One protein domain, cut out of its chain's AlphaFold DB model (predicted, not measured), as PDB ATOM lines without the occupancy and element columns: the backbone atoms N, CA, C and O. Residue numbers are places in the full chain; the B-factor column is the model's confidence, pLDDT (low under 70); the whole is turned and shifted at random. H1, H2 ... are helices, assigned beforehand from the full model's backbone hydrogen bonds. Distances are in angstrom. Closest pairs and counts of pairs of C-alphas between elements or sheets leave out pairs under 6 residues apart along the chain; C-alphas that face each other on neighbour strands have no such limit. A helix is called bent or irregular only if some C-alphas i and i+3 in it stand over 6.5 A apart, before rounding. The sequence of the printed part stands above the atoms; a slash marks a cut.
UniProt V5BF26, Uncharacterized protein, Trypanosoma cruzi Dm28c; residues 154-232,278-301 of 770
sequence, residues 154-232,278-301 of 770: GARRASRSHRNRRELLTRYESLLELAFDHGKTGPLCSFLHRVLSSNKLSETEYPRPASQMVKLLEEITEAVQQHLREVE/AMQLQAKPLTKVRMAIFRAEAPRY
ATOM      1  N   GLY A 154     -63.736   0.313  42.157       63.53
ATOM      2  CA  GLY A 154     -62.386   0.397  41.598       63.53
ATOM      3  C   GLY A 154     -61.415  -0.568  42.277       63.53
ATOM      4  O   GLY A 154     -60.833  -1.414  41.608       63.53
ATOM      5  N   ALA A 155     -61.331  -0.545  43.608       59.66
ATOM      6  CA  ALA A 155     -60.526  -1.462  44.411       59.66
ATOM      7  C   ALA A 155     -60.943  -2.931  44.214       59.66
ATOM      8  O   ALA A 155     -60.089  -3.807  44.070       59.66
ATOM      9  N   ARG A 156     -62.251  -3.224  44.117       64.94
ATOM     10  CA  ARG A 156     -62.749  -4.575  43.785       64.94
ATOM     11  C   ARG A 156     -62.389  -5.004  42.356       64.94
ATOM     12  O   ARG A 156     -62.106  -6.184  42.144       64.94
ATOM     13  N   ARG A 157     -62.360  -4.084  41.381       64.56
ATOM     14  CA  ARG A 157     -61.877  -4.351  40.012       64.56
ATOM     15  C   ARG A 157     -60.363  -4.568  39.989       64.56
ATOM     16  O   ARG A 157     -59.935  -5.600  39.487       64.56
ATOM     17  N   ALA A 158     -59.576  -3.691  40.611       65.69
ATOM     18  CA  ALA A 158     -58.123  -3.817  40.731       65.69
ATOM     19  C   ALA A 158     -57.708  -5.119  41.441       65.69
ATOM     20  O   ALA A 158     -56.833  -5.832  40.967       65.69
ATOM     21  N   SER A 159     -58.395  -5.504  42.521       74.31
ATOM     22  CA  SER A 159     -58.169  -6.780  43.217       74.31
ATOM     23  C   SER A 159     -58.400  -7.998  42.305       74.31
ATOM     24  O   SER A 159     -57.567  -8.907  42.255       74.31
ATOM     25  N   ARG A 160     -59.490  -8.002  41.519       76.56
ATOM     26  CA  ARG A 160     -59.761  -9.048  40.513       76.56
ATOM     27  C   ARG A 160     -58.721  -9.045  39.389       76.56
ATOM     28  O   ARG A 160     -58.250 -10.112  39.013       76.56
ATOM     29  N   SER A 161     -58.337  -7.863  38.920       75.50
ATOM     30  CA  SER A 161     -57.332  -7.633  37.879       75.50
ATOM     31  C   SER A 161     -55.953  -8.167  38.290       75.50
ATOM     32  O   SER A 161     -55.370  -9.002  37.601       75.50
ATOM     33  N   HIS A 162     -55.481  -7.827  39.495       78.12
ATOM     34  CA  HIS A 162     -54.256  -8.385  40.072       78.12
ATOM     35  C   HIS A 162     -54.325  -9.907  40.269       78.12
ATOM     36  O   HIS A 162     -53.317 -10.585  40.067       78.12
ATOM     37  N   ARG A 163     -55.484 -10.469  40.644       81.50
ATOM     38  CA  ARG A 163     -55.655 -11.928  40.769       81.50
ATOM     39  C   ARG A 163     -55.572 -12.627  39.407       81.50
ATOM     40  O   ARG A 163     -54.832 -13.599  39.293       81.50
ATOM     41  N   ASN A 164     -56.258 -12.100  38.391       82.75
ATOM     42  CA  ASN A 164     -56.200 -12.574  37.005       82.75
ATOM     43  C   ASN A 164     -54.758 -12.521  36.468       82.75
ATOM     44  O   ASN A 164     -54.217 -13.528  36.021       82.75
ATOM     45  N   ARG A 165     -54.074 -11.381  36.636       82.00
ATOM     46  CA  ARG A 165     -52.668 -11.223  36.245       82.00
ATOM     47  C   ARG A 165     -51.734 -12.199  36.963       82.00
ATOM     48  O   ARG A 165     -50.838 -12.734  36.323       82.00
ATOM     49  N   ARG A 166     -51.933 -12.476  38.260       82.88
ATOM     50  CA  ARG A 166     -51.157 -13.502  38.991       82.88
ATOM     51  C   ARG A 166     -51.355 -14.906  38.410       82.88
ATOM     52  O   ARG A 166     -50.379 -15.636  38.301       82.88
ATOM     53  N   GLU A 167     -52.572 -15.265  38.010       84.81
ATOM     54  CA  GLU A 167     -52.865 -16.556  37.367       84.81
ATOM     55  C   GLU A 167     -52.263 -16.653  35.953       84.81
ATOM     56  O   GLU A 167     -51.692 -17.678  35.581       84.81
ATOM     57  N   LEU A 168     -52.310 -15.564  35.176       85.19
ATOM     58  CA  LEU A 168     -51.638 -15.476  33.875       85.19
ATOM     59  C   LEU A 168     -50.107 -15.522  34.007       85.19
ATOM     60  O   LEU A 168     -49.456 -16.139  33.168       85.19
ATOM     61  N   LEU A 169     -49.537 -14.917  35.057       84.56
ATOM     62  CA  LEU A 169     -48.103 -14.940  35.368       84.56
ATOM     63  C   LEU A 169     -47.605 -16.350  35.703       84.56
ATOM     64  O   LEU A 169     -46.697 -16.832  35.033       84.56
ATOM     65  N   THR A 170     -48.212 -17.040  36.674       84.12
ATOM     66  CA  THR A 170     -47.779 -18.400  37.060       84.12
ATOM     67  C   THR A 170     -47.968 -19.402  35.921       84.12
ATOM     68  O   THR A 170     -47.140 -20.293  35.708       84.12
ATOM     69  N   ARG A 171     -49.023 -19.229  35.115       85.12
ATOM     70  CA  ARG A 171     -49.233 -20.020  33.900       85.12
ATOM     71  C   ARG A 171     -48.184 -19.730  32.825       85.12
ATOM     72  O   ARG A 171     -47.698 -20.665  32.203       85.12
ATOM     73  N   TYR A 172     -47.829 -18.469  32.606       85.38
ATOM     74  CA  TYR A 172     -46.770 -18.089  31.670       85.38
ATOM     75  C   TYR A 172     -45.409 -18.649  32.110       85.38
ATOM     76  O   TYR A 172     -44.731 -19.291  31.315       85.38
ATOM     77  N   GLU A 173     -45.048 -18.502  33.386       84.00
ATOM     78  CA  GLU A 173     -43.749 -18.930  33.920       84.00
ATOM     79  C   GLU A 173     -43.595 -20.469  33.921       84.00
ATOM     80  O   GLU A 173     -42.520 -20.968  33.591       84.00
ATOM     81  N   SER A 174     -44.676 -21.236  34.128       83.12
ATOM     82  CA  SER A 174     -44.663 -22.702  33.925       83.12
ATOM     83  C   SER A 174     -44.633 -23.133  32.447       83.12
ATOM     84  O   SER A 174     -44.117 -24.201  32.120       83.12
ATOM     85  N   LEU A 175     -45.146 -22.313  31.522       84.25
ATOM     86  CA  LEU A 175     -45.025 -22.562  30.079       84.25
ATOM     87  C   LEU A 175     -43.631 -22.205  29.538       84.25
ATOM     88  O   LEU A 175     -43.180 -22.862  28.600       84.25
ATOM     89  N   LEU A 176     -42.940 -21.228  30.140       83.56
ATOM     90  CA  LEU A 176     -41.519 -20.973  29.888       83.56
ATOM     91  C   LEU A 176     -40.667 -22.174  30.310       83.56
ATOM     92  O   LEU A 176     -39.906 -22.672  29.488       83.56
ATOM     93  N   GLU A 177     -40.850 -22.694  31.529       82.75
ATOM     94  CA  GLU A 177     -40.133 -23.884  32.016       82.75
ATOM     95  C   GLU A 177     -40.290 -25.075  31.052       82.75
ATOM     96  O   GLU A 177     -39.304 -25.658  30.604       82.75
ATOM     97  N   LEU A 178     -41.522 -25.386  30.633       82.56
ATOM     98  CA  LEU A 178     -41.799 -26.480  29.692       82.56
ATOM     99  C   LEU A 178     -41.223 -26.249  28.280       82.56
ATOM    100  O   LEU A 178     -40.836 -27.213  27.609       82.56
ATOM    101  N   ALA A 179     -41.161 -25.002  27.811       82.50
ATOM    102  CA  ALA A 179     -40.523 -24.666  26.540       82.50
ATOM    103  C   ALA A 179     -38.990 -24.757  26.631       82.50
ATOM    104  O   ALA A 179     -38.350 -25.237  25.697       82.50
ATOM    105  N   PHE A 180     -38.414 -24.354  27.765       80.25
ATOM    106  CA  PHE A 180     -36.978 -24.240  27.989       80.25
ATOM    107  C   PHE A 180     -36.306 -25.581  28.346       80.25
ATOM    108  O   PHE A 180     -35.343 -25.999  27.693       80.25
ATOM    109  N   ASP A 181     -36.835 -26.303  29.336       78.88
ATOM    110  CA  ASP A 181     -36.269 -27.574  29.811       78.88
ATOM    111  C   ASP A 181     -36.603 -28.748  28.878       78.88
ATOM    112  O   ASP A 181     -35.854 -29.725  28.819       78.88
ATOM    113  N   HIS A 182     -37.737 -28.692  28.168       77.75
ATOM    114  CA  HIS A 182     -38.264 -29.824  27.388       77.75
ATOM    115  C   HIS A 182     -38.512 -29.521  25.902       77.75
ATOM    116  O   HIS A 182     -38.984 -30.400  25.180       77.75
ATOM    117  N   GLY A 183     -38.233 -28.302  25.429       73.81
ATOM    118  CA  GLY A 183     -38.419 -27.912  24.025       73.81
ATOM    119  C   GLY A 183     -39.877 -27.822  23.564       73.81
ATOM    120  O   GLY A 183     -40.135 -27.771  22.363       73.81
ATOM    121  N   LYS A 184     -40.852 -27.826  24.485       81.19
ATOM    122  CA  LYS A 184     -42.289 -27.863  24.162       81.19
ATOM    123  C   LYS A 184     -42.838 -26.451  23.943       81.19
ATOM    124  O   LYS A 184     -43.579 -25.923  24.766       81.19
ATOM    125  N   THR A 185     -42.483 -25.849  22.810       80.81
ATOM    126  CA  THR A 185     -42.851 -24.466  22.444       80.81
ATOM    127  C   THR A 185     -44.333 -24.282  22.107       80.81
ATOM    128  O   THR A 185     -44.919 -23.262  22.461       80.81
ATOM    129  N   GLY A 186     -44.977 -25.268  21.470       78.44
ATOM    130  CA  GLY A 186     -46.372 -25.176  21.010       78.44
ATOM    131  C   GLY A 186     -47.385 -24.684  22.067       78.44
ATOM    132  O   GLY A 186     -48.151 -23.760  21.773       78.44
ATOM    133  N   PRO A 187     -47.392 -25.234  23.299       84.06
ATOM    134  CA  PRO A 187     -48.189 -24.718  24.413       84.06
ATOM    135  C   PRO A 187     -47.955 -23.230  24.714       84.06
ATOM    136  O   PRO A 187     -48.934 -22.483  24.807       84.06
ATOM    137  N   LEU A 188     -46.694 -22.788  24.798       84.06
ATOM    138  CA  LEU A 188     -46.318 -21.395  25.053       84.06
ATOM    139  C   LEU A 188     -46.812 -20.471  23.931       84.06
ATOM    140  O   LEU A 188     -47.551 -19.528  24.210       84.06
ATOM    141  N   CYS A 189     -46.523 -20.781  22.663       84.50
ATOM    142  CA  CYS A 189     -46.979 -19.969  21.529       84.50
ATOM    143  C   CYS A 189     -48.513 -19.869  21.479       84.50
ATOM    144  O   CYS A 189     -49.068 -18.792  21.261       84.50
ATOM    145  N   SER A 190     -49.225 -20.969  21.765       84.00
ATOM    146  CA  SER A 190     -50.696 -20.984  21.814       84.00
ATOM    147  C   SER A 190     -51.289 -20.134  22.948       84.00
ATOM    148  O   SER A 190     -52.418 -19.651  22.832       84.00
ATOM    149  N   PHE A 191     -50.537 -19.939  24.036       86.50
ATOM    150  CA  PHE A 191     -50.890 -19.044  25.133       86.50
ATOM    151  C   PHE A 191     -50.579 -17.585  24.776       86.50
ATOM    152  O   PHE A 191     -51.454 -16.740  24.950       86.50
ATOM    153  N   LEU A 192     -49.403 -17.301  24.203       85.44
ATOM    154  CA  LEU A 192     -49.013 -15.959  23.750       85.44
ATOM    155  C   LEU A 192     -50.019 -15.394  22.736       85.44
ATOM    156  O   LEU A 192     -50.592 -14.336  22.987       85.44
ATOM    157  N   HIS A 193     -50.334 -16.141  21.667       83.94
ATOM    158  CA  HIS A 193     -51.389 -15.762  20.717       83.94
ATOM    159  C   HIS A 193     -52.735 -15.509  21.417       83.94
ATOM    160  O   HIS A 193     -53.412 -14.531  21.119       83.94
ATOM    161  N   ARG A 194     -53.137 -16.365  22.369       85.19
ATOM    162  CA  ARG A 194     -54.426 -16.218  23.066       85.19
ATOM    163  C   ARG A 194     -54.496 -14.952  23.916       85.19
ATOM    164  O   ARG A 194     -55.565 -14.355  23.971       85.19
ATOM    165  N   VAL A 195     -53.409 -14.569  24.585       83.62
ATOM    166  CA  VAL A 195     -53.359 -13.337  25.387       83.62
ATOM    167  C   VAL A 195     -53.354 -12.115  24.465       83.62
ATOM    168  O   VAL A 195     -54.212 -11.248  24.615       83.62
ATOM    169  N   LEU A 196     -52.472 -12.092  23.461       83.81
ATOM    170  CA  LEU A 196     -52.323 -10.970  22.526       83.81
ATOM    171  C   LEU A 196     -53.575 -10.727  21.664       83.81
ATOM    172  O   LEU A 196     -53.905  -9.582  21.375       83.81
ATOM    173  N   SER A 197     -54.311 -11.777  21.286       81.81
ATOM    174  CA  SER A 197     -55.577 -11.666  20.540       81.81
ATOM    175  C   SER A 197     -56.823 -11.524  21.432       81.81
ATOM    176  O   SER A 197     -57.940 -11.726  20.952       81.81
ATOM    177  N   SER A 198     -56.679 -11.228  22.733       79.62
ATOM    178  CA  SER A 198     -57.824 -11.129  23.651       79.62
ATOM    179  C   SER A 198     -58.260  -9.688  23.934       79.62
ATOM    180  O   SER A 198     -57.805  -9.050  24.876       79.62
ATOM    181  N   ASN A 199     -59.287  -9.226  23.210       68.88
ATOM    182  CA  ASN A 199     -59.963  -7.925  23.398       68.88
ATOM    183  C   ASN A 199     -60.670  -7.751  24.775       68.88
ATOM    184  O   ASN A 199     -61.567  -6.922  24.913       68.88
ATOM    185  N   LYS A 200     -60.353  -8.589  25.770       69.81
ATOM    186  CA  LYS A 200     -60.942  -8.615  27.120       69.81
ATOM    187  C   LYS A 200     -59.931  -8.330  28.234       69.81
ATOM    188  O   LYS A 200     -60.367  -8.128  29.362       69.81
ATOM    189  N   LEU A 201     -58.633  -8.352  27.934       74.44
ATOM    190  CA  LEU A 201     -57.562  -7.999  28.864       74.44
ATOM    191  C   LEU A 201     -57.035  -6.608  28.503       74.44
ATOM    192  O   LEU A 201     -56.897  -6.288  27.323       74.44
ATOM    193  N   SER A 202     -56.720  -5.786  29.503       72.81
ATOM    194  CA  SER A 202     -55.913  -4.578  29.292       72.81
ATOM    195  C   SER A 202     -54.423  -4.903  29.384       72.81
ATOM    196  O   SER A 202     -54.031  -5.880  30.018       72.81
ATOM    197  N   GLU A 203     -53.561  -4.053  28.825       70.81
ATOM    198  CA  GLU A 203     -52.104  -4.258  28.886       70.81
ATOM    199  C   GLU A 203     -51.568  -4.348  30.332       70.81
ATOM    200  O   GLU A 203     -50.635  -5.094  30.622       70.81
ATOM    201  N   THR A 204     -52.232  -3.682  31.282       69.12
ATOM    202  CA  THR A 204     -51.936  -3.773  32.722       69.12
ATOM    203  C   THR A 204     -52.198  -5.154  33.341       69.12
ATOM    204  O   THR A 204     -51.701  -5.414  34.443       69.12
ATOM    205  N   GLU A 205     -52.945  -6.032  32.659       76.50
ATOM    206  CA  GLU A 205     -53.283  -7.406  33.062       76.50
ATOM    207  C   GLU A 205     -52.392  -8.473  32.417       76.50
ATOM    208  O   GLU A 205     -52.379  -9.616  32.880       76.50
ATOM    209  N   TYR A 206     -51.621  -8.122  31.383       80.75
ATOM    210  CA  TYR A 206     -50.720  -9.057  30.716       80.75
ATOM    211  C   TYR A 206     -49.586  -9.548  31.650       80.75
ATOM    212  O   TYR A 206     -49.151  -8.837  32.570       80.75
ATOM    213  N   PRO A 207     -49.065 -10.776  31.436       79.31
ATOM    214  CA  PRO A 207     -47.954 -11.310  32.226       79.31
ATOM    215  C   PRO A 207     -46.619 -10.600  31.932       79.31
ATOM    216  O   PRO A 207     -45.738 -10.574  32.795       79.31
ATOM    217  N   ARG A 208     -46.470 -10.006  30.741       83.06
ATOM    218  CA  ARG A 208     -45.324  -9.210  30.270       83.06
ATOM    219  C   ARG A 208     -45.834  -8.083  29.341       83.06
ATOM    220  O   ARG A 208     -46.970  -8.182  28.880       83.06
ATOM    221  N   PRO A 209     -45.046  -7.027  29.063       83.06
ATOM    222  CA  PRO A 209     -45.361  -6.030  28.033       83.06
ATOM    223  C   PRO A 209     -45.650  -6.669  26.669       83.06
ATOM    224  O   PRO A 209     -44.977  -7.628  26.281       83.06
ATOM    225  N   ALA A 210     -46.609  -6.122  25.917       79.50
ATOM    226  CA  ALA A 210     -47.064  -6.734  24.665       79.50
ATOM    227  C   ALA A 210     -45.936  -6.870  23.623       79.50
ATOM    228  O   ALA A 210     -45.817  -7.906  22.973       79.50
ATOM    229  N   SER A 211     -45.055  -5.870  23.528       81.94
ATOM    230  CA  SER A 211     -43.885  -5.868  22.637       81.94
ATOM    231  C   SER A 211     -42.896  -7.006  22.920       81.94
ATOM    232  O   SER A 211     -42.393  -7.628  21.988       81.94
ATOM    233  N   GLN A 212     -42.656  -7.332  24.195       81.50
ATOM    234  CA  GLN A 212     -41.803  -8.461  24.587       81.50
ATOM    235  C   GLN A 212     -42.468  -9.804  24.252       81.50
ATOM    236  O   GLN A 212     -41.800 -10.721  23.781       81.50
ATOM    237  N   MET A 213     -43.787  -9.911  24.447       83.31
ATOM    238  CA  MET A 213     -44.554 -11.121  24.125       83.31
ATOM    239  C   MET A 213     -44.636 -11.393  22.617       83.31
ATOM    240  O   MET A 213     -44.585 -12.555  22.219       83.31
ATOM    241  N   VAL A 214     -44.750 -10.348  21.791       84.69
ATOM    242  CA  VAL A 214     -44.708 -10.448  20.321       84.69
ATOM    243  C   VAL A 214     -43.316 -10.876  19.859       84.69
ATOM    244  O   VAL A 214     -43.199 -11.905  19.202       84.69
ATOM    245  N   LYS A 215     -42.257 -10.184  20.298       86.00
ATOM    246  CA  LYS A 215     -40.881 -10.517  19.905       86.00
ATOM    247  C   LYS A 215     -40.469 -11.943  20.304       86.00
ATOM    248  O   LYS A 215     -39.867 -12.657  19.510       86.00
ATOM    249  N   LEU A 216     -40.819 -12.388  21.516       84.38
ATOM    250  CA  LEU A 216     -40.552 -13.761  21.965       84.38
ATOM    251  C   LEU A 216     -41.308 -14.802  21.119       84.38
ATOM    252  O   LEU A 216     -40.787 -15.882  20.850       84.38
ATOM    253  N   LEU A 217     -42.538 -14.488  20.704       84.88
ATOM    254  CA  LEU A 217     -43.331 -15.346  19.828       84.88
ATOM    255  C   LEU A 217     -42.701 -15.445  18.430       84.88
ATOM    256  O   LEU A 217     -42.576 -16.553  17.913       84.88
ATOM    257  N   GLU A 218     -42.261 -14.319  17.866       85.62
ATOM    258  CA  GLU A 218     -41.551 -14.238  16.585       85.62
ATOM    259  C   GLU A 218     -40.265 -15.081  16.615       85.62
ATOM    260  O   GLU A 218     -40.202 -16.083  15.898       85.62
ATOM    261  N   GLU A 219     -39.320 -14.789  17.520       84.12
ATOM    262  CA  GLU A 219     -38.035 -15.510  17.635       84.12
ATOM    263  C   GLU A 219     -38.221 -17.031  17.839       84.12
ATOM    264  O   GLU A 219     -37.502 -17.842  17.248       84.12
ATOM    265  N   ILE A 220     -39.223 -17.456  18.627       83.56
ATOM    266  CA  ILE A 220     -39.543 -18.884  18.790       83.56
ATOM    267  C   ILE A 220     -40.131 -19.478  17.502       83.56
ATOM    268  O   ILE A 220     -39.780 -20.605  17.139       83.56
ATOM    269  N   THR A 221     -41.022 -18.771  16.797       81.31
ATOM    270  CA  THR A 221     -41.577 -19.285  15.533       81.31
ATOM    271  C   THR A 221     -40.532 -19.372  14.427       81.31
ATOM    272  O   THR A 221     -40.547 -20.356  13.691       81.31
ATOM    273  N   GLU A 222     -39.586 -18.435  14.348       82.62
ATOM    274  CA  GLU A 222     -38.464 -18.493  13.407       82.62
ATOM    275  C   GLU A 222     -37.540 -19.681  13.697       82.62
ATOM    276  O   GLU A 222     -37.241 -20.455  12.788       82.62
ATOM    277  N   ALA A 223     -37.164 -19.902  14.963       77.56
ATOM    278  CA  ALA A 223     -36.340 -21.046  15.361       77.56
ATOM    279  C   ALA A 223     -37.003 -22.402  15.032       77.56
ATOM    280  O   ALA A 223     -36.324 -23.348  14.625       77.56
ATOM    281  N   VAL A 224     -38.333 -22.498  15.162       77.81
ATOM    282  CA  VAL A 224     -39.107 -23.696  14.792       77.81
ATOM    283  C   VAL A 224     -39.256 -23.835  13.268       77.81
ATOM    284  O   VAL A 224     -39.103 -24.937  12.745       77.81
ATOM    285  N   GLN A 225     -39.506 -22.748  12.533       77.75
ATOM    286  CA  GLN A 225     -39.598 -22.767  11.065       77.75
ATOM    287  C   GLN A 225     -38.257 -23.087  10.398       77.75
ATOM    288  O   GLN A 225     -38.224 -23.802   9.397       77.75
ATOM    289  N   GLN A 226     -37.146 -22.596  10.952       74.38
ATOM    290  CA  GLN A 226     -35.813 -22.967  10.491       74.38
ATOM    291  C   GLN A 226     -35.573 -24.471  10.667       74.38
ATOM    292  O   GLN A 226     -35.146 -25.109   9.713       74.38
ATOM    293  N   HIS A 227     -35.934 -25.057  11.815       70.38
ATOM    294  CA  HIS A 227     -35.820 -26.506  12.010       70.38
ATOM    295  C   HIS A 227     -36.649 -27.311  10.998       70.38
ATOM    296  O   HIS A 227     -36.190 -28.342  10.520       70.38
ATOM    297  N   LEU A 228     -37.857 -26.846  10.653       70.12
ATOM    298  CA  LEU A 228     -38.695 -27.511   9.652       70.12
ATOM    299  C   LEU A 228     -38.037 -27.508   8.263       70.12
ATOM    300  O   LEU A 228     -38.010 -28.558   7.629       70.12
ATOM    301  N   ARG A 229     -37.435 -26.387   7.836       72.25
ATOM    302  CA  ARG A 229     -36.654 -26.321   6.584       72.25
ATOM    303  C   ARG A 229     -35.408 -27.211   6.632       72.25
ATOM    304  O   ARG A 229     -35.208 -28.013   5.732       72.25
ATOM    305  N   GLU A 230     -34.639 -27.159   7.721       64.62
ATOM    306  CA  GLU A 230     -33.448 -28.003   7.927       64.62
ATOM    307  C   GLU A 230     -33.767 -29.514   7.928       64.62
ATOM    308  O   GLU A 230     -32.900 -30.321   7.609       64.62
ATOM    309  N   VAL A 231     -34.999 -29.918   8.269       61.72
ATOM    310  CA  VAL A 231     -35.475 -31.316   8.197       61.72
ATOM    311  C   VAL A 231     -36.014 -31.682   6.807       61.72
ATOM    312  O   VAL A 231     -35.928 -32.843   6.410       61.72
ATOM    313  N   GLU A 232     -36.560 -30.720   6.063       56.69
ATOM    314  CA  GLU A 232     -37.094 -30.910   4.707       56.69
ATOM    315  C   GLU A 232     -35.986 -30.913   3.632       56.69
ATOM    316  O   GLU A 232     -36.118 -31.594   2.616       56.69
ATOM    317  N   ALA A 278     -46.845 -31.560  19.076       43.19
ATOM    318  CA  ALA A 278     -46.226 -32.635  19.860       43.19
ATOM    319  C   ALA A 278     -44.750 -32.909  19.501       43.19
ATOM    320  O   ALA A 278     -44.179 -33.883  19.983       43.19
ATOM    321  N   MET A 279     -44.128 -32.077  18.660       53.66
ATOM    322  CA  MET A 279     -42.757 -32.294  18.192       53.66
ATOM    323  C   MET A 279     -41.741 -31.820  19.242       53.66
ATOM    324  O   MET A 279     -41.797 -30.677  19.691       53.66
ATOM    325  N   GLN A 280     -40.824 -32.702  19.643       60.41
ATOM    326  CA  GLN A 280     -39.703 -32.364  20.522       60.41
ATOM    327  C   GLN A 280     -38.533 -31.858  19.672       60.41
ATOM    328  O   GLN A 280     -38.120 -32.532  18.729       60.41
ATOM    329  N   LEU A 281     -38.014 -30.672  19.990       61.38
ATOM    330  CA  LEU A 281     -36.929 -30.043  19.234       61.38
ATOM    331  C   LEU A 281     -35.595 -30.779  19.422       61.38
ATOM    332  O   LEU A 281     -35.255 -31.198  20.530       61.38
ATOM    333  N   GLN A 282     -34.820 -30.882  18.340       65.38
ATOM    334  CA  GLN A 282     -33.427 -31.337  18.384       65.38
ATOM    335  C   GLN A 282     -32.510 -30.298  19.059       65.38
ATOM    336  O   GLN A 282     -32.893 -29.143  19.241       65.38
ATOM    337  N   ALA A 283     -31.277 -30.687  19.404       66.56
ATOM    338  CA  ALA A 283     -30.363 -29.865  20.206       66.56
ATOM    339  C   ALA A 283     -30.106 -28.454  19.629       66.56
ATOM    340  O   ALA A 283     -30.290 -27.468  20.337       66.56
ATOM    341  N   LYS A 284     -29.752 -28.339  18.339       70.50
ATOM    342  CA  LYS A 284     -29.442 -27.050  17.685       70.50
ATOM    343  C   LYS A 284     -30.618 -26.042  17.727       70.50
ATOM    344  O   LYS A 284     -30.413 -24.933  18.224       70.50
ATOM    345  N   PRO A 285     -31.852 -26.376  17.292       72.88
ATOM    346  CA  PRO A 285     -32.994 -25.462  17.420       72.88
ATOM    347  C   PRO A 285     -33.479 -25.279  18.866       72.88
ATOM    348  O   PRO A 285     -33.987 -24.208  19.197       72.88
ATOM    349  N   LEU A 286     -33.284 -26.263  19.755       77.62
ATOM    350  CA  LEU A 286     -33.570 -26.099  21.184       77.62
ATOM    351  C   LEU A 286     -32.687 -25.009  21.812       77.62
ATOM    352  O   LEU A 286     -33.207 -24.168  22.540       77.62
ATOM    353  N   THR A 287     -31.392 -24.954  21.485       77.56
ATOM    354  CA  THR A 287     -30.497 -23.871  21.933       77.56
ATOM    355  C   THR A 287     -30.960 -22.498  21.427       77.56
ATOM    356  O   THR A 287     -30.982 -21.547  22.205       77.56
ATOM    357  N   LYS A 288     -31.435 -22.388  20.175       80.62
ATOM    358  CA  LYS A 288     -32.016 -21.136  19.642       80.62
ATOM    359  C   LYS A 288     -33.260 -20.690  20.428       80.62
ATOM    360  O   LYS A 288     -33.346 -19.534  20.829       80.62
ATOM    361  N   VAL A 289     -34.184 -21.610  20.721       81.56
ATOM    362  CA  VAL A 289     -35.379 -21.335  21.547       81.56
ATOM    363  C   VAL A 289     -35.004 -20.928  22.976       81.56
ATOM    364  O   VAL A 289     -35.576 -19.983  23.519       81.56
ATOM    365  N   ARG A 290     -34.016 -21.598  23.580       82.94
ATOM    366  CA  ARG A 290     -33.477 -21.233  24.898       82.94
ATOM    367  C   ARG A 290     -32.869 -19.831  24.899       82.94
ATOM    368  O   ARG A 290     -33.119 -19.077  25.837       82.94
ATOM    369  N   MET A 291     -32.154 -19.452  23.838       83.25
ATOM    370  CA  MET A 291     -31.610 -18.101  23.680       83.25
ATOM    371  C   MET A 291     -32.689 -17.021  23.529       83.25
ATOM    372  O   MET A 291     -32.554 -15.959  24.132       83.25
ATOM    373  N   ALA A 292     -33.767 -17.284  22.785       83.00
ATOM    374  CA  ALA A 292     -34.898 -16.356  22.684       83.00
ATOM    375  C   ALA A 292     -35.546 -16.106  24.061       83.00
ATOM    376  O   ALA A 292     -35.750 -14.964  24.479       83.00
ATOM    377  N   ILE A 293     -35.778 -17.182  24.825       83.44
ATOM    378  CA  ILE A 293     -36.311 -17.110  26.194       83.44
ATOM    379  C   ILE A 293     -35.344 -16.355  27.129       83.44
ATOM    380  O   ILE A 293     -35.791 -15.477  27.868       83.44
ATOM    381  N   PHE A 294     -34.031 -16.621  27.064       80.38
ATOM    382  CA  PHE A 294     -33.011 -15.878  27.821       80.38
ATOM    383  C   PHE A 294     -33.088 -14.373  27.538       80.38
ATOM    384  O   PHE A 294     -33.188 -13.572  28.466       80.38
ATOM    385  N   ARG A 295     -33.088 -13.981  26.259       83.06
ATOM    386  CA  ARG A 295     -33.063 -12.569  25.838       83.06
ATOM    387  C   ARG A 295     -34.335 -11.809  26.210       83.06
ATOM    388  O   ARG A 295     -34.250 -10.619  26.504       83.06
ATOM    389  N   ALA A 296     -35.488 -12.476  26.224       81.44
ATOM    390  CA  ALA A 296     -36.750 -11.874  26.646       81.44
ATOM    391  C   ALA A 296     -36.847 -11.678  28.171       81.44
ATOM    392  O   ALA A 296     -37.382 -10.669  28.627       81.44
ATOM    393  N   GLU A 297     -36.340 -12.626  28.964       81.44
ATOM    394  CA  GLU A 297     -36.583 -12.672  30.412       81.44
ATOM    395  C   GLU A 297     -35.424 -12.130  31.268       81.44
ATOM    396  O   GLU A 297     -35.689 -11.430  32.245       81.44
ATOM    397  N   ALA A 298     -34.155 -12.373  30.920       77.62
ATOM    398  CA  ALA A 298     -33.003 -11.970  31.744       77.62
ATOM    399  C   ALA A 298     -32.951 -10.459  32.097       77.62
ATOM    400  O   ALA A 298     -32.687 -10.135  33.261       77.62
ATOM    401  N   PRO A 299     -33.287  -9.507  31.192       80.50
ATOM    402  CA  PRO A 299     -33.282  -8.076  31.520       80.50
ATOM    403  C   PRO A 299     -34.236  -7.675  32.659       80.50
ATOM    404  O   PRO A 299     -34.027  -6.639  33.289       80.50
ATOM    405  N   ARG A 300     -35.273  -8.481  32.951       77.31
ATOM    406  CA  ARG A 300     -36.202  -8.253  34.074       77.31
ATOM    407  C   ARG A 300     -35.524  -8.461  35.429       77.31
ATOM    408  O   ARG A 300     -35.845  -7.743  36.374       77.31
ATOM    409  N   TYR A 301     -34.652  -9.463  35.540       77.06
ATOM    410  CA  TYR A 301     -34.094  -9.896  36.824       77.06
ATOM    411  C   TYR A 301     -32.746  -9.245  37.125       77.06
ATOM    412  O   TYR A 301     -32.478  -8.962  38.288       77.06
TER     413      TYR A 301
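This is residues 154 to 232 and 278 to 301 of the 770 residues of an uncharacterized protein of Trypanosoma cruzi Dm28c (UniProt V5BF26). Four helices run up and down as a ring-shaped bundle, H1 beside H2, H2 beside H3, H3 beside H4 and H4 back beside H1, drawn out along one axis. The long H1 meets its two neighbours with residues 172 to 180 alone, and its first residues make one end of the length; the end of H3 makes the other. The printed part has 103 residues with four named helices, in the order H1, H2, H3, H4, and no named strand, so its class is all helix. It is only just compact, close to loose, with a radius of gyration of the C-alphas of 15.0 A, and the C-alphas span 54 by 28 by 22 A.

Find C-alpha 154 at (-62.386, 0.397, 41.598); from there H1, residues 154 to 182, runs 41.2 A to C-alpha 182 at (-38.264, -29.824, 27.388). Next comes H2, residues 185 to 196, 16.5 A long. Look at residues 210 to 232 for H3, which runs 32.9 A. H4, residues 283 to 301, is 26.2 A long and ends with C-alpha 301 at (-34.094, -9.896, 36.824). H4 is irregular, with C-alphas 296 and 299 at 7.1 A, and has a kink of 34 degrees near residue 295.

Start at H1, which touches H2 with residues 172 to 179 alone; the closest C-alphas, of Ala 179 and Thr 185, are 4.7 A apart. The two form a helical hairpin, opposite ways at a shallow tilt of 23 degrees. With residues 176 to 180 alone, H1 touches H4, closest at the C-alphas of Phe 180 and Arg 290, 5.6 A; their shallow tilt of 32 degrees is only just short of steep, and they run opposite ways. H2 and H3 also form a helical hairpin, at a shallow tilt of 34.7 degrees, only just short of steep; H3 touches H2 with residues 210 to 220 alone, the closest C-alphas being those of Cys 189 and Leu 217, 6.1 A. H3 touches H4 at a shallow tilt of 9 degrees, opposite ways, with the C-alphas of Ile 220 and Val 289 closest at 5.6 A. H1 and H3 are apart, and H2 and H4 are only just apart, closest at 8.2 A. In H1, H2 and H3 every O i to N i+4 pair is within hydrogen-bond range; in H4 it is 12 of 15.

The two C-alphas farthest apart are those of Ala 155 and Glu 232, 54.7 A. Residues 233 to 277 are not printed, and C-alphas 232 and 278 stand 17.8 A apart across this cut. H1 to H2 is a tight link, and H2 to H3 is a long link of 13 residues. The mean pLDDT of the printed part is 77.7; look for values under 70 at residues 154 to 158, 199 to 200, 204, 230 to 232 and 278 to 283.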